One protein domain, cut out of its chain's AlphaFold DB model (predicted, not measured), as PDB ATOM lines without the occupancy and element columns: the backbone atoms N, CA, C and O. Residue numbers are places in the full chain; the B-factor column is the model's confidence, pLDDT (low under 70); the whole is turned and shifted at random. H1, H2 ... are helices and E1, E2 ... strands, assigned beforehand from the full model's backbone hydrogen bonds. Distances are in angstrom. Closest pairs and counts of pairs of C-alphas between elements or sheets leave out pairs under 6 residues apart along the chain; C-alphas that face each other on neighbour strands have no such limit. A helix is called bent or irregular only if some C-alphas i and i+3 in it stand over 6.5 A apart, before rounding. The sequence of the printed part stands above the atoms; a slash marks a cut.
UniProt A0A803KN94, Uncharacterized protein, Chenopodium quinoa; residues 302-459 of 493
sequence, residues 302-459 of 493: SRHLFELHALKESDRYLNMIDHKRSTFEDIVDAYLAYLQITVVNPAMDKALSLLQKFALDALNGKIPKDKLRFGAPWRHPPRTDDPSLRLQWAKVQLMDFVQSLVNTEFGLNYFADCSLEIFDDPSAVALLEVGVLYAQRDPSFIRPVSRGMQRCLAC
ATOM      1  N   SER A 302     -27.238 103.751  -8.560       62.06
ATOM      2  CA  SER A 302     -26.618 103.616  -9.889       62.06
ATOM      3  C   SER A 302     -27.414 102.774 -10.896       62.06
ATOM      4  O   SER A 302     -27.275 102.976 -12.098       62.06
ATOM      5  N   ARG A 303     -28.215 101.801 -10.431       68.38
ATOM      6  CA  ARG A 303     -29.042 100.970 -11.319       68.38
ATOM      7  C   ARG A 303     -30.207 101.781 -11.879       68.38
ATOM      8  O   ARG A 303     -30.410 101.775 -13.086       68.38
ATOM      9  N   HIS A 304     -30.916 102.497 -11.009       75.25
ATOM     10  CA  HIS A 304     -32.030 103.351 -11.408       75.25
ATOM     11  C   HIS A 304     -31.574 104.467 -12.346       75.25
ATOM     12  O   HIS A 304     -32.216 104.698 -13.362       75.25
ATOM     13  N   LEU A 305     -30.416 105.078 -12.071       73.62
ATOM     14  CA  LEU A 305     -29.824 106.092 -12.951       73.62
ATOM     15  C   LEU A 305     -29.558 105.561 -14.361       73.62
ATOM     16  O   LEU A 305     -29.862 106.232 -15.343       73.62
ATOM     17  N   PHE A 306     -29.006 104.350 -14.461       69.56
ATOM     18  CA  PHE A 306     -28.698 103.735 -15.747       69.56
ATOM     19  C   PHE A 306     -29.961 103.376 -16.538       69.56
ATOM     20  O   PHE A 306     -30.047 103.682 -17.724       69.56
ATOM     21  N   GLU A 307     -30.937 102.740 -15.891       75.94
ATOM     22  CA  GLU A 307     -32.188 102.335 -16.542       75.94
ATOM     23  C   GLU A 307     -33.021 103.556 -16.971       75.94
ATOM     24  O   GLU A 307     -33.563 103.565 -18.074       75.94
ATOM     25  N   LEU A 308     -33.050 104.614 -16.154       78.56
ATOM     26  CA  LEU A 308     -33.736 105.866 -16.476       78.56
ATOM     27  C   LEU A 308     -33.059 106.614 -17.634       78.56
ATOM     28  O   LEU A 308     -33.739 107.102 -18.533       78.56
ATOM     29  N   HIS A 309     -31.724 106.662 -17.652       75.81
ATOM     30  CA  HIS A 309     -30.974 107.242 -18.767       75.81
ATOM     31  C   HIS A 309     -31.216 106.470 -20.073       75.81
ATOM     32  O   HIS A 309     -31.452 107.070 -21.116       75.81
ATOM     33  N   ALA A 310     -31.219 105.135 -20.022       75.62
ATOM     34  CA  ALA A 310     -31.544 104.314 -21.187       75.62
ATOM     35  C   ALA A 310     -32.982 104.553 -21.692       75.62
ATOM     36  O   ALA A 310     -33.223 104.480 -22.895       75.62
ATOM     37  N   LEU A 311     -33.930 104.855 -20.795       73.75
ATOM     38  CA  LEU A 311     -35.295 105.228 -21.171       73.75
ATOM     39  C   LEU A 311     -35.332 106.597 -21.872       73.75
ATOM     40  O   LEU A 311     -35.990 106.732 -22.903       73.75
ATOM     41  N   LYS A 312     -34.593 107.577 -21.337       73.88
ATOM     42  CA  LYS A 312     -34.452 108.933 -21.893       73.88
ATOM     43  C   LYS A 312     -33.859 108.921 -23.307       73.88
ATOM     44  O   LYS A 312     -34.388 109.588 -24.184       73.88
ATOM     45  N   GLU A 313     -32.821 108.121 -23.541       71.69
ATOM     46  CA  GLU A 313     -32.160 107.987 -24.854       71.69
ATOM     47  C   GLU A 313     -32.949 107.142 -25.867       71.69
ATOM     48  O   GLU A 313     -32.558 107.020 -27.025       71.69
ATOM     49  N   SER A 314     -34.051 106.508 -25.460       71.12
ATOM     50  CA  SER A 314     -34.825 105.688 -26.387       71.12
ATOM     51  C   SER A 314     -35.565 106.559 -27.413       71.12
ATOM     52  O   SER A 314     -36.277 107.494 -27.047       71.12
ATOM     53  N   ASP A 315     -35.477 106.197 -28.701       56.81
ATOM     54  CA  ASP A 315     -36.131 106.902 -29.825       56.81
ATOM     55  C   ASP A 315     -37.624 107.183 -29.590       56.81
ATOM     56  O   ASP A 315     -38.196 108.145 -30.098       56.81
ATOM     57  N   ARG A 316     -38.288 106.339 -28.798       55.59
ATOM     58  CA  ARG A 316     -39.695 106.513 -28.435       55.59
ATOM     59  C   ARG A 316     -39.954 107.751 -27.597       55.59
ATOM     60  O   ARG A 316     -40.970 108.399 -27.817       55.59
ATOM     61  N   TYR A 317     -39.072 108.061 -26.658       58.00
ATOM     62  CA  TYR A 317     -39.212 109.253 -25.837       58.00
ATOM     63  C   TYR A 317     -38.885 110.515 -26.641       58.00
ATOM     64  O   TYR A 317     -39.660 111.468 -26.605       58.00
ATOM     65  N   LEU A 318     -37.824 110.483 -27.456       57.97
ATOM     66  CA  LEU A 318     -37.483 111.584 -28.367       57.97
ATOM     67  C   LEU A 318     -38.666 111.943 -29.288       57.97
ATOM     68  O   LEU A 318     -39.020 113.113 -29.413       57.97
ATOM     69  N   ASN A 319     -39.370 110.935 -29.811       56.75
ATOM     70  CA  ASN A 319     -40.584 111.123 -30.612       56.75
ATOM     71  C   ASN A 319     -41.812 111.592 -29.793       56.75
ATOM     72  O   ASN A 319     -42.715 112.225 -30.339       56.75
ATOM     73  N   MET A 320     -41.884 111.289 -28.490       54.03
ATOM     74  CA  MET A 320     -42.955 111.752 -27.589       54.03
ATOM     75  C   MET A 320     -42.763 113.200 -27.118       54.03
ATOM     76  O   MET A 320     -43.755 113.862 -26.802       54.03
ATOM     77  N   ILE A 321     -41.526 113.705 -27.067       54.12
ATOM     78  CA  ILE A 321     -41.233 115.117 -26.768       54.12
ATOM     79  C   ILE A 321     -41.676 116.017 -27.928       54.12
ATOM     80  O   ILE A 321     -42.272 117.072 -27.694       54.12
ATOM     81  N   ASP A 322     -41.451 115.578 -29.171       55.47
ATOM     82  CA  ASP A 322     -41.863 116.310 -30.380       55.47
ATOM     83  C   ASP A 322     -43.390 116.511 -30.452       55.47
ATOM     84  O   ASP A 322     -43.891 117.501 -30.997       55.47
ATOM     85  N   HIS A 323     -44.158 115.632 -29.805       51.34
ATOM     86  CA  HIS A 323     -45.597 115.775 -29.606       51.34
ATOM     87  C   HIS A 323     -45.915 116.442 -28.254       51.34
ATOM     88  O   HIS A 323     -46.413 115.809 -27.333       51.34
ATOM     89  N   LYS A 324     -45.622 117.749 -28.150       52.59
ATOM     90  CA  LYS A 324     -46.036 118.710 -27.095       52.59
ATOM     91  C   LYS A 324     -46.809 118.115 -25.894       52.59
ATOM     92  O   LYS A 324     -48.041 118.143 -25.914       52.59
ATOM     93  N   ARG A 325     -46.081 117.707 -24.838       52.62
ATOM     94  CA  ARG A 325     -46.398 117.853 -23.384       52.62
ATOM     95  C   ARG A 325     -45.700 116.844 -22.457       52.62
ATOM     96  O   ARG A 325     -45.912 116.952 -21.257       52.62
ATOM     97  N   SER A 326     -44.884 115.913 -22.952       61.09
ATOM     98  CA  SER A 326     -44.178 114.981 -22.061       61.09
ATOM     99  C   SER A 326     -42.992 115.662 -21.360       61.09
ATOM    100  O   SER A 326     -42.079 116.192 -21.990       61.09
ATOM    101  N   THR A 327     -43.041 115.694 -20.035       76.88
ATOM    102  CA  THR A 327     -42.003 116.200 -19.136       76.88
ATOM    103  C   THR A 327     -41.053 115.071 -18.731       76.88
ATOM    104  O   THR A 327     -41.314 113.890 -18.956       76.88
ATOM    105  N   PHE A 328     -39.917 115.415 -18.125       79.50
ATOM    106  CA  PHE A 328     -39.024 114.417 -17.529       79.50
ATOM    107  C   PHE A 328     -39.687 113.662 -16.360       79.50
ATOM    108  O   PHE A 328     -39.351 112.512 -16.096       79.50
ATOM    109  N   GLU A 329     -40.664 114.275 -15.688       82.00
ATOM    110  CA  GLU A 329     -41.449 113.638 -14.625       82.00
ATOM    111  C   GLU A 329     -42.248 112.448 -15.178       82.00
ATOM    112  O   GLU A 329     -42.222 111.375 -14.583       82.00
ATOM    113  N   ASP A 330     -42.802 112.566 -16.392       77.38
ATOM    114  CA  ASP A 330     -43.508 111.466 -17.063       77.38
ATOM    115  C   ASP A 330     -42.594 110.254 -17.346       77.38
ATOM    116  O   ASP A 330     -43.036 109.105 -17.286       77.38
ATOM    117  N   ILE A 331     -41.298 110.478 -17.625       78.62
ATOM    118  CA  ILE A 331     -40.297 109.397 -17.755       78.62
ATOM    119  C   ILE A 331     -40.121 108.690 -16.414       78.62
ATOM    120  O   ILE A 331     -40.083 107.458 -16.351       78.62
ATOM    121  N   VAL A 332     -39.967 109.471 -15.346       82.06
ATOM    122  CA  VAL A 332     -39.747 108.947 -14.000       82.06
ATOM    123  C   VAL A 332     -40.966 108.147 -13.541       82.06
ATOM    124  O   VAL A 332     -40.797 107.039 -13.030       82.06
ATOM    125  N   ASP A 333     -42.176 108.633 -13.805       80.31
ATOM    126  CA  ASP A 333     -43.424 107.934 -13.493       80.31
ATOM    127  C   ASP A 333     -43.583 106.651 -14.316       80.31
ATOM    128  O   ASP A 333     -43.887 105.589 -13.763       80.31
ATOM    129  N   ALA A 334     -43.279 106.692 -15.617       78.56
ATOM    130  CA  ALA A 334     -43.259 105.495 -16.459       78.56
ATOM    131  C   ALA A 334     -42.243 104.456 -15.953       78.56
ATOM    132  O   ALA A 334     -42.512 103.250 -15.959       78.56
ATOM    133  N   TYR A 335     -41.084 104.910 -15.471       82.44
ATOM    134  CA  TYR A 335     -40.070 104.042 -14.885       82.44
ATOM    135  C   TYR A 335     -40.514 103.442 -13.542       82.44
ATOM    136  O   TYR A 335     -40.314 102.248 -13.308       82.44
ATOM    137  N   LEU A 336     -41.167 104.218 -12.673       80.94
ATOM    138  CA  LEU A 336     -41.752 103.709 -11.429       80.94
ATOM    139  C   LEU A 336     -42.851 102.675 -11.703       80.94
ATOM    140  O   LEU A 336     -42.875 101.627 -11.056       80.94
ATOM    141  N   ALA A 337     -43.708 102.906 -12.699       78.19
ATOM    142  CA  ALA A 337     -44.712 101.934 -13.128       78.19
ATOM    143  C   ALA A 337     -44.061 100.642 -13.657       78.19
ATOM    144  O   ALA A 337     -44.483  99.533 -13.318       78.19
ATOM    145  N   TYR A 338     -42.982 100.767 -14.436       81.81
ATOM    146  CA  TYR A 338     -42.189  99.623 -14.881       81.81
ATOM    147  C   TYR A 338     -41.603  98.835 -13.700       81.81
ATOM    148  O   TYR A 338     -41.724  97.606 -13.666       81.81
ATOM    149  N   LEU A 339     -41.009  99.515 -12.714       79.81
ATOM    150  CA  LEU A 339     -40.486  98.884 -11.499       79.81
ATOM    151  C   LEU A 339     -41.593  98.179 -10.708       79.81
ATOM    152  O   LEU A 339     -41.396  97.044 -10.263       79.81
ATOM    153  N   GLN A 340     -42.762  98.810 -10.581       82.25
ATOM    154  CA  GLN A 340     -43.919  98.227  -9.912       82.25
ATOM    155  C   GLN A 340     -44.314  96.896 -10.561       82.25
ATOM    156  O   GLN A 340     -44.439  95.884  -9.877       82.25
ATOM    157  N   ILE A 341     -44.459  96.870 -11.887       78.50
ATOM    158  CA  ILE A 341     -44.961  95.701 -12.619       78.50
ATOM    159  C   ILE A 341     -43.913  94.587 -12.719       78.50
ATOM    160  O   ILE A 341     -44.254  93.409 -12.626       78.50
ATOM    161  N   THR A 342     -42.645  94.935 -12.939       79.12
ATOM    162  CA  THR A 342     -41.604  93.944 -13.262       79.12
ATOM    163  C   THR A 342     -40.809  93.459 -12.060       79.12
ATOM    164  O   THR A 342     -40.285  92.344 -12.094       79.12
ATOM    165  N   VAL A 343     -40.718  94.266 -11.002       81.25
ATOM    166  CA  VAL A 343     -39.911  93.958  -9.815       81.25
ATOM    167  C   VAL A 343     -40.796  93.785  -8.591       81.25
ATOM    168  O   VAL A 343     -40.750  92.730  -7.962       81.25
ATOM    169  N   VAL A 344     -41.614  94.789  -8.260       82.31
ATOM    170  CA  VAL A 344     -42.336  94.818  -6.980       82.31
ATOM    171  C   VAL A 344     -43.493  93.827  -6.965       82.31
ATOM    172  O   VAL A 344     -43.512  92.968  -6.092       82.31
ATOM    173  N   ASN A 345     -44.398  93.853  -7.945       85.75
ATOM    174  CA  ASN A 345     -45.543  92.938  -7.996       85.75
ATOM    175  C   ASN A 345     -45.109  91.457  -7.965       85.75
ATOM    176  O   ASN A 345     -45.583  90.733  -7.091       85.75
ATOM    177  N   PRO A 346     -44.140  90.996  -8.787       87.31
ATOM    178  CA  PRO A 346     -43.681  89.610  -8.721       87.31
ATOM    179  C   PRO A 346     -43.003  89.254  -7.393       87.31
ATOM    180  O   PRO A 346     -43.077  88.106  -6.952       87.31
ATOM    181  N   ALA A 347     -42.312  90.205  -6.756       86.44
ATOM    182  CA  ALA A 347     -41.716  89.987  -5.443       86.44
ATOM    183  C   ALA A 347     -42.788  89.889  -4.346       86.44
ATOM    184  O   ALA A 347     -42.696  89.012  -3.489       86.44
ATOM    185  N   MET A 348     -43.835  90.712  -4.418       87.56
ATOM    186  CA  MET A 348     -44.987  90.654  -3.517       87.56
ATOM    187  C   MET A 348     -45.760  89.340  -3.679       87.56
ATOM    188  O   MET A 348     -46.071  88.696  -2.681       87.56
ATOM    189  N   ASP A 349     -45.980  88.870  -4.909       89.38
ATOM    190  CA  ASP A 349     -46.606  87.566  -5.169       89.38
ATOM    191  C   ASP A 349     -45.782  86.407  -4.584       89.38
ATOM    192  O   ASP A 349     -46.323  85.486  -3.962       89.38
ATOM    193  N   LYS A 350     -44.450  86.467  -4.715       90.88
ATOM    194  CA  LYS A 350     -43.551  85.491  -4.081       90.88
ATOM    195  C   LYS A 350     -43.619  85.571  -2.557       90.88
ATOM    196  O   LYS A 350     -43.731  84.529  -1.912       90.88
ATOM    197  N   ALA A 351     -43.623  86.767  -1.974       89.81
ATOM    198  CA  ALA A 351     -43.757  86.943  -0.529       89.81
ATOM    199  C   ALA A 351     -45.086  86.359  -0.016       89.81
ATOM    200  O   ALA A 351     -45.100  85.622   0.968       89.81
ATOM    201  N   LEU A 352     -46.189  86.571  -0.745       91.94
ATOM    202  CA  LEU A 352     -47.483  85.951  -0.449       91.94
ATOM    203  C   LEU A 352     -47.425  84.421  -0.503       91.94
ATOM    204  O   LEU A 352     -48.080  83.754   0.300       91.94
ATOM    205  N   SER A 353     -46.667  83.835  -1.431       93.06
ATOM    206  CA  SER A 353     -46.501  82.377  -1.495       93.06
ATOM    207  C   SER A 353     -45.705  81.820  -0.306       93.06
ATOM    208  O   SER A 353     -46.081  80.785   0.249       93.06
ATOM    209  N   LEU A 354     -44.671  82.538   0.152       91.81
ATOM    210  CA  LEU A 354     -43.912  82.195   1.359       91.81
ATOM    211  C   LEU A 354     -44.792  82.269   2.614       91.81
ATOM    212  O   LEU A 354     -44.772  81.350   3.433       91.81
ATOM    213  N   LEU A 355     -45.636  83.297   2.726       89.19
ATOM    214  CA  LEU A 355     -46.588  83.438   3.833       89.19
ATOM    215  C   LEU A 355     -47.661  82.341   3.838       89.19
ATOM    216  O   LEU A 355     -47.981  81.783   4.887       89.19
ATOM    217  N   GLN A 356     -48.193  81.973   2.671       90.81
ATOM    218  CA  GLN A 356     -49.139  80.856   2.562       90.81
ATOM    219  C   GLN A 356     -48.504  79.520   2.966       90.81
ATOM    220  O   GLN A 356     -49.164  78.691   3.598       90.81
ATOM    221  N   LYS A 357     -47.225  79.314   2.627       90.94
ATOM    222  CA  LYS A 357     -46.451  78.147   3.066       90.94
ATOM    223  C   LYS A 357     -46.231  78.161   4.578       90.94
ATOM    224  O   LYS A 357     -46.433  77.136   5.222       90.94
ATOM    225  N   PHE A 358     -45.898  79.314   5.154       88.12
ATOM    226  CA  PHE A 358     -45.774  79.476   6.602       88.12
ATOM    227  C   PHE A 358     -47.078  79.106   7.327       88.12
ATOM    228  O   PHE A 358     -47.048  78.338   8.287       88.12
ATOM    229  N   ALA A 359     -48.232  79.569   6.834       87.12
ATOM    230  CA  ALA A 359     -49.536  79.218   7.400       87.12
ATOM    231  C   ALA A 359     -49.820  77.704   7.345       87.12
ATOM    232  O   ALA A 359     -50.324  77.134   8.312       87.12
ATOM    233  N   LEU A 360     -49.456  77.037   6.243       88.62
ATOM    234  CA  LEU A 360     -49.549  75.577   6.120       88.62
ATOM    235  C   LEU A 360     -48.634  74.844   7.101       88.62
ATOM    236  O   LEU A 360     -49.037  73.856   7.712       88.62
ATOM    237  N   ASP A 361     -47.391  75.290   7.247       87.81
ATOM    238  CA  ASP A 361     -46.437  74.662   8.157       87.81
ATOM    239  C   ASP A 361     -46.843  74.874   9.627       87.81
ATOM    240  O   ASP A 361     -46.660  73.972  10.448       87.81
ATOM    241  N   ALA A 362     -47.476  76.011   9.944       84.06
ATOM    242  CA  ALA A 362     -48.105  76.257  11.239       84.06
ATOM    243  C   ALA A 362     -49.272  75.293  11.502       84.06
ATOM    244  O   ALA A 362     -49.323  74.679  12.567       84.06
ATOM    245  N   LEU A 363     -50.176  75.121  10.526       83.88
ATOM    246  CA  LEU A 363     -51.308  74.190  10.614       83.88
ATOM    247  C   LEU A 363     -50.838  72.747  10.840       83.88
ATOM    248  O   LEU A 363     -51.386  72.032  11.674       83.88
ATOM    249  N   ASN A 364     -49.772  72.348  10.146       86.56
ATOM    250  CA  ASN A 364     -49.160  71.025  10.264       86.56
ATOM    251  C   ASN A 364     -48.318  70.840  11.543       86.56
ATOM    252  O   ASN A 364     -47.693  69.794  11.715       86.56
ATOM    253  N   GLY A 365     -48.249  71.844  12.424       81.94
ATOM    254  CA  GLY A 365     -47.501  71.773  13.681       81.94
ATOM    255  C   GLY A 365     -45.978  71.735  13.521       81.94
ATOM    256  O   GLY A 365     -45.276  71.395  14.470       81.94
ATOM    257  N   LYS A 366     -45.447  72.085  12.341       84.50
ATOM    258  CA  LYS A 366     -43.996  72.131  12.082       84.50
ATOM    259  C   LYS A 366     -43.328  73.364  12.689       84.50
ATOM    260  O   LYS A 366     -42.110  73.388  12.845       84.50
ATOM    261  N   ILE A 367     -44.112  74.394  13.002       79.00
ATOM    262  CA  ILE A 367     -43.617  75.628  13.612       79.00
ATOM    263  C   ILE A 367     -43.687  75.492  15.140       79.00
ATOM    264  O   ILE A 367     -44.765  75.212  15.672       79.00
ATOM    265  N   PRO A 368     -42.568  75.686  15.864       71.44
ATOM    266  CA  PRO A 368     -42.548  75.616  17.321       71.44
ATOM    267  C   PRO A 368     -43.558  76.576  17.947       71.44
ATOM    268  O   PRO A 368     -43.636  77.741  17.556       71.44
ATOM    269  N   LYS A 369     -44.280  76.115  18.976       65.62
ATOM    270  CA  LYS A 369     -45.278  76.938  19.681       65.62
ATOM    271  C   LYS A 369     -44.683  78.224  20.249       65.62
ATOM    272  O   LYS A 369     -45.406  79.204  20.352       65.62
ATOM    273  N   ASP A 370     -43.395  78.237  20.585       66.06
ATOM    274  CA  ASP A 370     -42.710  79.407  21.142       66.06
ATOM    275  C   ASP A 370     -42.534  80.537  20.118       66.06
ATOM    276  O   ASP A 370     -42.644  81.704  20.482       66.06
ATOM    277  N   LYS A 371     -42.405  80.208  18.824       64.62
ATOM    278  CA  LYS A 371     -42.401  81.196  17.730       64.62
ATOM    279  C   LYS A 371     -43.774  81.832  17.480       64.62
ATOM    280  O   LYS A 371     -43.869  82.828  16.782       64.62
ATOM    281  N   LEU A 372     -44.837  81.268  18.057       61.12
ATOM    282  CA  LEU A 372     -46.212  81.772  17.948       61.12
ATOM    283  C   LEU A 372     -46.637  82.613  19.172       61.12
ATOM    284  O   LEU A 372     -47.792  83.028  19.245       61.12
ATOM    285  N   ARG A 373     -45.750  82.824  20.161       57.22
ATOM    286  CA  ARG A 373     -46.082  83.462  21.456       57.22
ATOM    287  C   ARG A 373     -45.891  84.980  21.499       57.22
ATOM    288  O   ARG A 373     -46.487  85.612  22.369       57.22
ATOM    289  N   PHE A 374     -45.100  85.568  20.603       54.31
ATOM    290  CA  PHE A 374     -44.737  86.984  20.685       54.31
ATOM    291  C   PHE A 374     -45.682  87.898  19.888       54.31
ATOM    292  O   PHE A 374     -45.872  87.743  18.682       54.31
ATOM    293  N   GLY A 375     -46.247  88.879  20.599       51.34
ATOM    294  CA  GLY A 375     -46.520  90.217  20.076       51.34
ATOM    295  C   GLY A 375     -47.697  90.399  19.131       51.34
ATOM    296  O   GLY A 375     -48.764  90.821  19.576       51.34
ATOM    297  N   ALA A 376     -47.508  90.155  17.839       50.53
ATOM    298  CA  ALA A 376     -48.188  90.921  16.795       50.53
ATOM    299  C   ALA A 376     -49.183  90.095  15.921       50.53
ATOM    300  O   ALA A 376     -49.419  88.924  16.224       50.53
ATOM    301  N   PRO A 377     -49.891  90.707  14.940       46.38
ATOM    302  CA  PRO A 377     -51.156  90.244  14.322       46.38
ATOM    303  C   PRO A 377     -51.199  88.882  13.601       46.38
ATOM    304  O   PRO A 377     -52.274  88.456  13.171       46.38
ATOM    305  N   TRP A 378     -50.098  88.132  13.530       60.41
ATOM    306  CA  TRP A 378     -49.988  86.780  12.949       60.41
ATOM    307  C   TRP A 378     -50.682  85.671  13.766       60.41
ATOM    308  O   TRP A 378     -50.497  84.480  13.510       60.41
ATOM    309  N   ARG A 379     -51.503  86.043  14.758       59.53
ATOM    310  CA  ARG A 379     -51.930  85.177  15.870       59.53
ATOM    311  C   ARG A 379     -52.730  83.937  15.487       59.53
ATOM    312  O   ARG A 379     -52.718  82.979  16.255       59.53
ATOM    313  N   HIS A 380     -53.388  83.891  14.334       68.06
ATOM    314  CA  HIS A 380     -54.217  82.742  13.965       68.06
ATOM    315  C   HIS A 380     -54.142  82.462  12.460       68.06
ATOM    316  O   HIS A 380     -55.012  82.930  11.723       68.06
ATOM    317  N   PRO A 381     -53.138  81.699  11.983       75.19
ATOM    318  CA  PRO A 381     -53.224  81.135  10.644       75.19
ATOM    319  C   PRO A 381     -54.539  80.341  10.516       75.19
ATOM    320  O   PRO A 381     -55.020  79.791  11.519       75.19
ATOM    321  N   PRO A 382     -55.147  80.289   9.318       80.50
ATOM    322  CA  PRO A 382     -56.392  79.560   9.112       80.50
ATOM    323  C   PRO A 382     -56.291  78.128   9.647       80.50
ATOM    324  O   PRO A 382     -55.349  77.401   9.341       80.50
ATOM    325  N   ARG A 383     -57.266  77.731  10.474       78.50
ATOM    326  CA  ARG A 383     -57.323  76.385  11.079       78.50
ATOM    327  C   ARG A 383     -57.807  75.313  10.104       78.50
ATOM    328  O   ARG A 383     -57.750  74.128  10.410       78.50
ATOM    329  N   THR A 384     -58.319  75.742   8.959       79.12
ATOM    330  CA  THR A 384     -58.814  74.917   7.862       79.12
ATOM    331  C   THR A 384     -57.849  75.009   6.691       79.12
ATOM    332  O   THR A 384     -57.368  76.096   6.366       79.12
ATOM    333  N   ASP A 385     -57.587  73.878   6.033       81.12
ATOM    334  CA  ASP A 385     -56.761  73.831   4.825       81.12
ATOM    335  C   ASP A 385     -57.547  74.312   3.593       81.12
ATOM    336  O   ASP A 385     -57.859  73.559   2.676       81.12
ATOM    337  N   ASP A 386     -57.909  75.595   3.604       86.44
ATOM    338  CA  ASP A 386     -58.527  76.283   2.477       86.44
ATOM    339  C   ASP A 386     -57.502  77.249   1.851       86.44
ATOM    340  O   ASP A 386     -57.092  78.222   2.501       86.44
ATOM    341  N   PRO A 387     -57.068  77.010   0.598       86.50
ATOM    342  CA  PRO A 387     -56.138  77.886  -0.110       86.50
ATOM    343  C   PRO A 387     -56.611  79.344  -0.206       86.50
ATOM    344  O   PRO A 387     -55.791  80.261  -0.148       86.50
ATOM    345  N   SER A 388     -57.921  79.576  -0.329       87.56
ATOM    346  CA  SER A 388     -58.483  80.919  -0.503       87.56
ATOM    347  C   SER A 388     -58.392  81.748   0.783       87.56
ATOM    348  O   SER A 388     -57.920  82.887   0.757       87.56
ATOM    349  N   LEU A 389     -58.731  81.144   1.927       84.69
ATOM    350  CA  LEU A 389     -58.585  81.752   3.251       84.69
ATOM    351  C   LEU A 389     -57.112  81.986   3.609       84.69
ATOM    352  O   LEU A 389     -56.775  83.023   4.181       84.69
ATOM    353  N   ARG A 390     -56.211  81.068   3.228       87.50
ATOM    354  CA  ARG A 390     -54.757  81.241   3.406       87.50
ATOM    355  C   ARG A 390     -54.213  82.419   2.606       87.50
ATOM    356  O   ARG A 390     -53.414  83.190   3.138       87.50
ATOM    357  N   LEU A 391     -54.663  82.591   1.366       86.12
ATOM    358  CA  LEU A 391     -54.275  83.728   0.536       86.12
ATOM    359  C   LEU A 391     -54.791  85.055   1.108       86.12
ATOM    360  O   LEU A 391     -54.036  86.024   1.163       86.12
ATOM    361  N   GLN A 392     -56.052  85.112   1.544       85.50
ATOM    362  CA  GLN A 392     -56.620  86.314   2.166       85.50
ATOM    363  C   GLN A 392     -55.879  86.685   3.451       85.50
ATOM    364  O   GLN A 392     -55.499  87.841   3.624       85.50
ATOM    365  N   TRP A 393     -55.604  85.700   4.308       86.62
ATOM    366  CA  TRP A 393     -54.804  85.896   5.512       86.62
ATOM    367  C   TRP A 393     -53.411  86.443   5.177       86.62
ATOM    368  O   TRP A 393     -53.023  87.478   5.710       86.62
ATOM    369  N   ALA A 394     -52.696  85.816   4.236       87.06
ATOM    370  CA  ALA A 394     -51.359  86.250   3.830       87.06
ATOM    371  C   ALA A 394     -51.351  87.689   3.291       87.06
ATOM    372  O   ALA A 394     -50.442  88.454   3.605       87.06
ATOM    373  N   LYS A 395     -52.378  88.081   2.524       85.38
ATOM    374  CA  LYS A 395     -52.535  89.458   2.032       85.38
ATOM    375  C   LYS A 395     -52.699  90.458   3.167       85.38
ATOM    376  O   LYS A 395     -52.025  91.480   3.153       85.38
ATOM    377  N   VAL A 396     -53.564  90.166   4.138       84.62
ATOM    378  CA  VAL A 396     -53.782  91.057   5.288       84.62
ATOM    379  C   VAL A 396     -52.491  91.226   6.085       84.62
ATOM    380  O   VAL A 396     -52.106  92.357   6.353       84.62
ATOM    381  N   GLN A 397     -51.783  90.132   6.387       83.06
ATOM    382  CA  GLN A 397     -50.527  90.190   7.149       83.06
ATOM    383  C   GLN A 397     -49.443  90.993   6.423       83.06
ATOM    384  O   GLN A 397     -48.797  91.847   7.022       83.06
ATOM    385  N   LEU A 398     -49.272  90.751   5.120       85.31
ATOM    386  CA  LEU A 398     -48.259  91.448   4.336       85.31
ATOM    387  C   LEU A 398     -48.565  92.945   4.208       85.31
ATOM    388  O   LEU A 398     -47.659  93.763   4.329       85.31
ATOM    389  N   MET A 399     -49.832  93.307   3.983       83.19
ATOM    390  CA  MET A 399     -50.246  94.708   3.869       83.19
ATOM    391  C   MET A 399     -50.129  95.455   5.196       83.19
ATOM    392  O   MET A 399     -49.662  96.589   5.202       83.19
ATOM    393  N   ASP A 400     -50.504  94.825   6.309       81.12
ATOM    394  CA  ASP A 400     -50.398  95.421   7.646       81.12
ATOM    395  C   ASP A 400     -48.932  95.663   8.040       81.12
ATOM    396  O   ASP A 400     -48.570  96.739   8.524       81.12
ATOM    397  N   PHE A 401     -48.050  94.707   7.721       84.56
ATOM    398  CA  PHE A 401     -46.609  94.869   7.907       84.56
ATOM    399  C   PHE A 401     -46.037  96.006   7.051       84.56
ATOM    400  O   PHE A 401     -45.329  96.872   7.564       84.56
ATOM    401  N   VAL A 402     -46.356  96.037   5.751       83.88
ATOM    402  CA  VAL A 402     -45.884  97.100   4.848       83.88
ATOM    403  C   VAL A 402     -46.396  98.464   5.307       83.88
ATOM    404  O   VAL A 402     -45.613  99.408   5.351       83.88
ATOM    405  N   GLN A 403     -47.663  98.576   5.712       79.38
ATOM    406  CA  GLN A 403     -48.225  99.829   6.214       79.38
ATOM    407  C   GLN A 403     -47.543 100.279   7.510       79.38
ATOM    408  O   GLN A 403     -47.230 101.458   7.665       79.38
ATOM    409  N   SER A 404     -47.269  99.346   8.423       79.56
ATOM    410  CA  SER A 404     -46.525  99.629   9.653       79.56
ATOM    411  C   SER A 404     -45.114 100.134   9.345       79.56
ATOM    412  O   SER A 404     -44.684 101.133   9.914       79.56
ATOM    413  N   LEU A 405     -44.432  99.516   8.378       79.38
ATOM    414  CA  LEU A 405     -43.101  99.928   7.934       79.38
ATOM    415  C   LEU A 405     -43.104 101.303   7.238       79.38
ATOM    416  O   LEU A 405     -42.169 102.086   7.408       79.38
ATOM    417  N   VAL A 406     -44.151 101.612   6.467       77.88
ATOM    418  CA  VAL A 406     -44.364 102.937   5.857       77.88
ATOM    419  C   VAL A 406     -44.552 103.995   6.944       77.88
ATOM    420  O   VAL A 406     -43.935 105.056   6.873       77.88
ATOM    421  N   ASN A 407     -45.354 103.697   7.969       73.38
ATOM    422  CA  ASN A 407     -45.626 104.616   9.077       73.38
ATOM    423  C   ASN A 407     -44.373 104.914   9.920       73.38
ATOM    424  O   ASN A 407     -44.289 105.981  10.518       73.38
ATOM    425  N   THR A 408     -43.389 104.008   9.948       73.25
ATOM    426  CA  THR A 408     -42.071 104.223  10.578       73.25
ATOM    427  C   THR A 408     -41.042 104.839   9.622       73.25
ATOM    428  O   THR A 408     -39.840 104.672   9.814       73.25
ATOM    429  N   GLU A 409     -41.490 105.469   8.532       71.69
ATOM    430  CA  GLU A 409     -40.634 106.074   7.501       71.69
ATOM    431  C   GLU A 409     -39.575 105.109   6.929       71.69
ATOM    432  O   GLU A 409     -38.497 105.519   6.498       71.69
ATOM    433  N   PHE A 410     -39.880 103.806   6.906       71.19
ATOM    434  CA  PHE A 410     -38.990 102.736   6.446       71.19
ATOM    435  C   PHE A 410     -37.639 102.622   7.185       71.19
ATOM    436  O   PHE A 410     -36.712 101.989   6.669       71.19
ATOM    437  N   GLY A 411     -37.516 103.206   8.381       66.81
ATOM    438  CA  GLY A 411     -36.317 103.140   9.216       66.81
ATOM    439  C   GLY A 411     -36.555 102.355  10.500       66.81
ATOM    440  O   GLY A 411     -37.222 102.845  11.404       66.81
ATOM    441  N   LEU A 412     -35.970 101.159  10.611       72.81
ATOM    442  CA  LEU A 412     -36.009 100.374  11.849       72.81
ATOM    443  C   LEU A 412     -34.611  99.894  12.235       72.81
ATOM    444  O   LEU A 412     -34.006  99.115  11.492       72.81
ATOM    445  N   ASN A 413     -34.099 100.358  13.380       78.00
ATOM    446  CA  ASN A 413     -32.795  99.958  13.900       78.00
ATOM    447  C   ASN A 413     -32.941  98.745  14.826       78.00
ATOM    448  O   ASN A 413     -33.060  98.861  16.043       78.00
ATOM    449  N   TYR A 414     -32.904  97.547  14.249       74.31
ATOM    450  CA  TYR A 414     -33.227  96.319  14.982       74.31
ATOM    451  C   TYR A 414     -32.221  95.961  16.090       74.31
ATOM    452  O   TYR A 414     -32.524  95.105  16.919       74.31
ATOM    453  N   PHE A 415     -31.032  96.576  16.115       72.88
ATOM    454  CA  PHE A 415     -30.012  96.296  17.130       72.88
ATOM    455  C   PHE A 415     -29.952  97.367  18.222       72.88
ATOM    456  O   PHE A 415     -29.880  97.016  19.397       72.88
ATOM    457  N   ALA A 416     -30.015  98.656  17.868       66.44
ATOM    458  CA  ALA A 416     -30.027  99.728  18.869       66.44
ATOM    459  C   ALA A 416     -31.333  99.749  19.677       66.44
ATOM    460  O   ALA A 416     -31.300 100.041  20.870       66.44
ATOM    461  N   ASP A 417     -32.451  99.354  19.059       63.25
ATOM    462  CA  ASP A 417     -33.768  99.346  19.704       63.25
ATOM    463  C   ASP A 417     -34.079  98.012  20.412       63.25
ATOM    464  O   ASP A 417     -35.182  97.814  20.909       63.25
ATOM    465  N   CYS A 418     -33.124  97.067  20.448       61.44
ATOM    466  CA  CYS A 418     -33.331  95.682  20.906       61.44
ATOM    467  C   CYS A 418     -34.470  94.933  20.172       61.44
ATOM    468  O   CYS A 418     -34.936  93.894  20.637       61.44
ATOM    469  N   SER A 419     -34.878  95.410  18.995       69.38
ATOM    470  CA  SER A 419     -36.020  94.918  18.212       69.38
ATOM    471  C   SER A 419     -35.682  93.716  17.319       69.38
ATOM    472  O   SER A 419     -36.100  93.659  16.162       69.38
ATOM    473  N   LEU A 420     -34.930  92.734  17.830       73.81
ATOM    474  CA  LEU A 420     -34.636  91.491  17.093       73.81
ATOM    475  C   LEU A 420     -35.898  90.665  16.800       73.81
ATOM    476  O   LEU A 420     -35.900  89.878  15.855       73.81
ATOM    477  N   GLU A 421     -36.973  90.903  17.557       73.94
ATOM    478  CA  GLU A 421     -38.299  90.299  17.377       73.94
ATOM    479  C   GLU A 421     -38.874  90.521  15.968       73.94
ATOM    480  O   GLU A 421     -39.695  89.735  15.506       73.94
ATOM    481  N   ILE A 422     -38.413  91.540  15.229       78.31
ATOM    482  CA  ILE A 422     -38.844  91.746  13.840       78.31
ATOM    483  C   ILE A 422     -38.489  90.566  12.927       78.31
ATOM    484  O   ILE A 422     -39.187  90.313  11.952       78.31
ATOM    485  N   PHE A 423     -37.425  89.816  13.228       79.81
ATOM    486  CA  PHE A 423     -37.051  88.632  12.447       79.81
ATOM    487  C   PHE A 423     -37.897  87.398  12.778       79.81
ATOM    488  O   PHE A 423     -37.805  86.396  12.067       79.81
ATOM    489  N   ASP A 424     -38.721  87.465  13.824       78.25
ATOM    490  CA  ASP A 424     -39.724  86.443  14.113       78.25
ATOM    491  C   ASP A 424     -41.015  86.662  13.302       78.25
ATOM    492  O   ASP A 424     -41.812  85.731  13.161       78.25
ATOM    493  N   ASP A 425     -41.198  87.847  12.705       81.81
ATOM    494  CA  ASP A 425     -42.310  88.152  11.804       81.81
ATOM    495  C   ASP A 425     -42.109  87.473  10.429       81.81
ATOM    496  O   ASP A 425     -41.136  87.758   9.712       81.81
ATOM    497  N   PRO A 426     -43.032  86.593   9.999       84.88
ATOM    498  CA  PRO A 426     -42.914  85.903   8.719       84.88
ATOM    499  C   PRO A 426     -42.993  86.849   7.508       84.88
ATOM    500  O   PRO A 426     -42.421  86.530   6.465       84.88
ATOM    501  N   SER A 427     -43.650  88.007   7.621       86.94
ATOM    502  CA  SER A 427     -43.720  89.029   6.569       86.94
ATOM    503  C   SER A 427     -42.378  89.732   6.392       86.94
ATOM    504  O   SER A 427     -41.929  89.916   5.258       86.94
ATOM    505  N   ALA A 428     -41.693  90.054   7.493       86.75
ATOM    506  CA  ALA A 428     -40.350  90.630   7.456       86.75
ATOM    507  C   ALA A 428     -39.353  89.666   6.794       86.75
ATOM    508  O   ALA A 428     -38.609  90.056   5.890       86.75
ATOM    509  N   VAL A 429     -39.380  88.388   7.190       87.25
ATOM    510  CA  VAL A 429     -38.523  87.342   6.608       87.25
ATOM    511  C   VAL A 429     -38.831  87.135   5.125       87.25
ATOM    512  O   VAL A 429     -37.905  87.113   4.313       87.25
ATOM    513  N   ALA A 430     -40.110  87.048   4.748       88.94
ATOM    514  CA  ALA A 430     -40.512  86.874   3.355       88.94
ATOM    515  C   ALA A 430     -40.025  88.035   2.475       88.94
ATOM    516  O   ALA A 430     -39.472  87.796   1.403       88.94
ATOM    517  N   LEU A 431     -40.169  89.283   2.934       87.94
ATOM    518  CA  LEU A 431     -39.729  90.472   2.199       87.94
ATOM    519  C   LEU A 431     -38.200  90.605   2.098       87.94
ATOM    520  O   LEU A 431     -37.703  91.132   1.099       87.94
ATOM    521  N   LEU A 432     -37.451  90.111   3.089       87.00
ATOM    522  CA  LEU A 432     -35.992  89.983   3.010       87.00
ATOM    523  C   LEU A 432     -35.580  88.905   1.995       87.00
ATOM    524  O   LEU A 432     -34.666  89.125   1.202       87.00
ATOM    525  N   GLU A 433     -36.270  87.763   1.979       88.75
ATOM    526  CA  GLU A 433     -35.974  86.641   1.080       88.75
ATOM    527  C   GLU A 433     -36.261  86.980  -0.389       88.75
ATOM    528  O   GLU A 433     -35.467  86.647  -1.272       88.75
ATOM    529  N   VAL A 434     -37.350  87.706  -0.666       88.25
ATOM    530  CA  VAL A 434     -37.671  88.159  -2.031       88.25
ATOM    531  C   VAL A 434     -36.865  89.385  -2.476       88.25
ATOM    532  O   VAL A 434     -37.017  89.835  -3.612       88.25
ATOM    533  N   GLY A 435     -35.997  89.922  -1.610       81.94
ATOM    534  CA  GLY A 435     -35.123  91.053  -1.922       81.94
ATOM    535  C   GLY A 435     -35.859  92.385  -2.057       81.94
ATOM    536  O   GLY A 435     -35.413  93.250  -2.809       81.94
ATOM    537  N   VAL A 436     -36.989  92.551  -1.362       85.50
ATOM    538  CA  VAL A 436     -37.702  93.836  -1.259       85.50
ATOM    539  C   VAL A 436     -37.108  94.687  -0.144       85.50
ATOM    540  O   VAL A 436     -36.885  95.888  -0.320       85.50
ATOM    541  N   LEU A 437     -36.799  94.041   0.979       83.06
ATOM    542  CA  LEU A 437     -36.087  94.638   2.098       83.06
ATOM    543  C   LEU A 437     -34.625  94.205   2.104       83.06
ATOM    544  O   LEU A 437     -34.255  93.129   1.635       83.06
ATOM    545  N   TYR A 438     -33.795  95.058   2.683       81.81
ATOM    546  CA  TYR A 438     -32.390  94.817   2.937       81.81
ATOM    547  C   TYR A 438     -32.096  95.047   4.416       81.81
ATOM    548  O   TYR A 438     -32.420  96.101   4.968       81.81
ATOM    549  N   ALA A 439     -31.449  94.062   5.039       77.81
ATOM    550  CA  ALA A 439     -30.908  94.181   6.384       77.81
ATOM    551  C   ALA A 439     -29.450  94.654   6.306       77.81
ATOM    552  O   ALA A 439     -28.538  93.895   5.961       77.81
ATOM    553  N   GLN A 440     -29.228  95.921   6.638       69.12
ATOM    554  CA  GLN A 440     -27.904  96.480   6.853       69.12
ATOM    555  C   GLN A 440     -27.401  96.048   8.229       69.12
ATOM    556  O   GLN A 440     -28.160  96.016   9.195       69.12
ATOM    557  N   ARG A 441     -26.123  95.671   8.325       63.56
ATOM    558  CA  ARG A 441     -25.529  95.239   9.601       63.56
ATOM    559  C   ARG A 441     -25.038  96.403  10.450       63.56
ATOM    560  O   ARG A 441     -25.090  96.300  11.668       63.56
ATOM    561  N   ASP A 442     -24.565  97.475   9.824       58.56
ATOM    562  CA  ASP A 442     -23.925  98.587  10.523       58.56
ATOM    563  C   ASP A 442     -24.086  99.903   9.731       58.56
ATOM    564  O   ASP A 442     -23.578  99.993   8.606       58.56
ATOM    565  N   PRO A 443     -24.846 100.889  10.242       61.06
ATOM    566  CA  PRO A 443     -25.800 100.742  11.344       61.06
ATOM    567  C   PRO A 443     -26.888  99.695  11.031       61.06
ATOM    568  O   PRO A 443     -27.217  99.441   9.867       61.06
ATOM    569  N   SER A 444     -27.403  99.031  12.068       74.44
ATOM    570  CA  SER A 444     -28.256  97.840  11.960       74.44
ATOM    571  C   SER A 444     -29.700  98.162  11.552       74.44
ATOM    572  O   SER A 444     -30.616  98.056  12.360       74.44
ATOM    573  N   PHE A 445     -29.912  98.562  10.296       78.06
ATOM    574  CA  PHE A 445     -31.230  98.935   9.772       78.06
ATOM    575  C   PHE A 445     -31.878  97.859   8.899       78.06
ATOM    576  O   PHE A 445     -31.204  97.212   8.098       78.06
ATOM    577  N   ILE A 446     -33.203  97.744   8.974       77.00
ATOM    578  CA  ILE A 446     -34.028  97.139   7.919       77.00
ATOM    579  C   ILE A 446     -34.686  98.269   7.129       77.00
ATOM    580  O   ILE A 446     -35.300  99.154   7.718       77.00
ATOM    581  N   ARG A 447     -34.541  98.238   5.800       79.56
ATOM    582  CA  ARG A 447     -35.120  99.232   4.881       79.56
ATOM    583  C   ARG A 447     -35.347  98.652   3.481       79.56
ATOM    584  O   ARG A 447     -34.722  97.643   3.150       79.56
ATOM    585  N   PRO A 448     -36.176  99.273   2.626       81.06
ATOM    586  CA  PRO A 448     -36.247  98.936   1.208       81.06
ATOM    587  C   PRO A 448     -34.879  99.026   0.525       81.06
ATOM    588  O   PRO A 448     -34.052  99.872   0.865       81.06
ATOM    589  N   VAL A 449     -34.645  98.168  -0.471       77.56
ATOM    590  CA  VAL A 449     -33.359  98.099  -1.198       77.56
ATOM    591  C   VAL A 449     -33.019  99.409  -1.924       77.56
ATOM    592  O   VAL A 449     -31.845  99.733  -2.122       77.56
ATOM    593  N   SER A 450     -34.029 100.182  -2.326       80.06
ATOM    594  CA  SER A 450     -33.849 101.494  -2.943       80.06
ATOM    595  C   SER A 450     -35.018 102.435  -2.651       80.06
ATOM    596  O   SER A 450     -36.118 101.993  -2.316       80.06
ATOM    597  N   ARG A 451     -34.798 103.742  -2.849       75.62
ATOM    598  CA  ARG A 451     -35.848 104.768  -2.724       75.62
ATOM    599  C   ARG A 451     -36.955 104.597  -3.775       75.62
ATOM    600  O   ARG A 451     -38.117 104.850  -3.482       75.62
ATOM    601  N   GLY A 452     -36.618 104.081  -4.962       78.25
ATOM    602  CA  GLY A 452     -37.611 103.692  -5.969       78.25
ATOM    603  C   GLY A 452     -38.541 102.582  -5.468       78.25
ATOM    604  O   GLY A 452     -39.757 102.714  -5.549       78.25
ATOM    605  N   MET A 453     -37.987 101.532  -4.852       79.50
ATOM    606  CA  MET A 453     -38.790 100.455  -4.253       79.50
ATOM    607  C   MET A 453     -39.615 100.941  -3.060       79.50
ATOM    608  O   MET A 453     -40.763 100.540  -2.911       79.50
ATOM    609  N   GLN A 454     -39.062 101.840  -2.244       80.44
ATOM    610  CA  GLN A 454     -39.789 102.501  -1.163       80.44
ATOM    611  C   GLN A 454     -41.047 103.222  -1.677       80.44
ATOM    612  O   GLN A 454     -42.125 103.042  -1.115       80.44
ATOM    613  N   ARG A 455     -40.932 103.998  -2.765       79.00
ATOM    614  CA  ARG A 455     -42.078 104.701  -3.364       79.00
ATOM    615  C   ARG A 455     -43.119 103.744  -3.944       79.00
ATOM    616  O   ARG A 455     -44.308 103.947  -3.716       79.00
ATOM    617  N   CYS A 456     -42.683 102.681  -4.614       81.31
ATOM    618  CA  CYS A 456     -43.568 101.618  -5.098       81.31
ATOM    619  C   CYS A 456     -44.362 100.934  -3.966       81.31
ATOM    620  O   CYS A 456     -45.528 100.593  -4.134       81.31
ATOM    621  N   LEU A 457     -43.750 100.751  -2.790       78.38
ATOM    622  CA  LEU A 457     -44.427 100.183  -1.619       78.38
ATOM    623  C   LEU A 457     -45.397 101.169  -0.951       78.38
ATOM    624  O   LEU A 457     -46.442 100.748  -0.466       78.38
ATOM    625  N   ALA A 458     -45.063 102.462  -0.927       72.06
ATOM    626  CA  ALA A 458     -45.905 103.504  -0.333       72.06
ATOM    627  C   ALA A 458     -47.157 103.822  -1.175       72.06
ATOM    628  O   ALA A 458     -48.187 104.198  -0.621       72.06
ATOM    629  N   CYS A 459     -47.085 103.644  -2.499       61.16
ATOM    630  CA  CYS A 459     -48.185 103.889  -3.430       61.16
ATOM    631  C   CYS A 459     -48.429 102.664  -4.333       61.16
ATOM    632  O   CYS A 459     -47.986 102.661  -5.481       61.16
TER     633      CYS A 459
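What this domain is: This is residues 302 to 459 of the 493 residues of an uncharacterized protein of Chenopodium quinoa (UniProt A0A803KN94). One long bent helix, H3, makes the long axis of a flat, loose model, with H1 on its first arm, and H5 and H7 packing on its second arm and on each other. H8 bridges the first arm and H5, the small hairpin E1 and E2 lies between H7 and H8, and residues 319 to 325, of which 319 to 322 belong to H2, stick out. The 158 printed residues hold eight named helices and two named strands, in the order H1 to H7, E1, E2, H8; the class is mostly helix, and the two-strand sheet is antiparallel. The radius of gyration of the C-alphas is 19.2 A, and the spans are 63 by 40 by 21 A.

Where its parts are: H1, residues 302 to 312, begins with C-alpha 302 at (-26.618, 103.616, -9.889) and is 15.3 A long. H2 is residues 315 to 322. By its hydrogen bonds H3, residues 328 to 363, was assigned as one helix, but it is bent: C-alphas 342 and 345 are 6.7 A apart. Its arms are H3a, residues 328 to 342, 21.1 A, and H3b, residues 345 to 363, 27.0 A, ending with C-alpha 363 at (-51.308, 74.190, 10.614). H4 is residues 369 to 372, H5 residues 387 to 407, 30.2 A, H6 residues 420 to 424 and H7 residues 426 to 433. E1 is residues 437 to 439, E2 residues 445 to 448, and H8 residues 451 to 458, with C-alpha 458 at (-45.905, 103.504, -0.333).

How they stand to each other: H3 is the hub. H3a touches H1 at a steep tilt of 63 degrees, opposite ways, closest at the C-alphas of Leu 308 and Tyr 335, 6.8 A. H2 touches no helix. H3b touches H5 at 61 degrees, a steep tilt, closest at C-alphas 355 and 394, 5.5 A, and H7, closest at C-alphas 351 and 430, 5.1 A. H5 touches H7, about perpendicular at 77 degrees, closest at C-alphas 398 and 427, 5.6 A. H8 touches H3a, closest at C-alphas 340 and 456, 5.9 A, and H5, closest at C-alphas 406 and 458, 6.4 A. H6 is close to but not clearly touching H4, with closest C-alphas 6.9 A apart, and H7, 6.2 A. In the hairpin E1 and E2, N 438 and O 447 are 2.8 A apart, within hydrogen-bond range. Every O i to N i+4 pair is within range in H1, H2, H3a, H3b, H5, H7 and H8; H6 has 0 of 1, but 2 of 2 O i to N i+3 pairs, and H4 is too short for an i+4 pair.

The domain as a whole: The C-alphas farthest apart, of Asp 322 and Lys 369, are 63.8 A apart. The printed part has no cut. The links H4 to H5 and H5 to H6 are long. Mean pLDDT of the printed part is 76.4; 37 residues are under 70, among them 315 to 326 and 369 to 380.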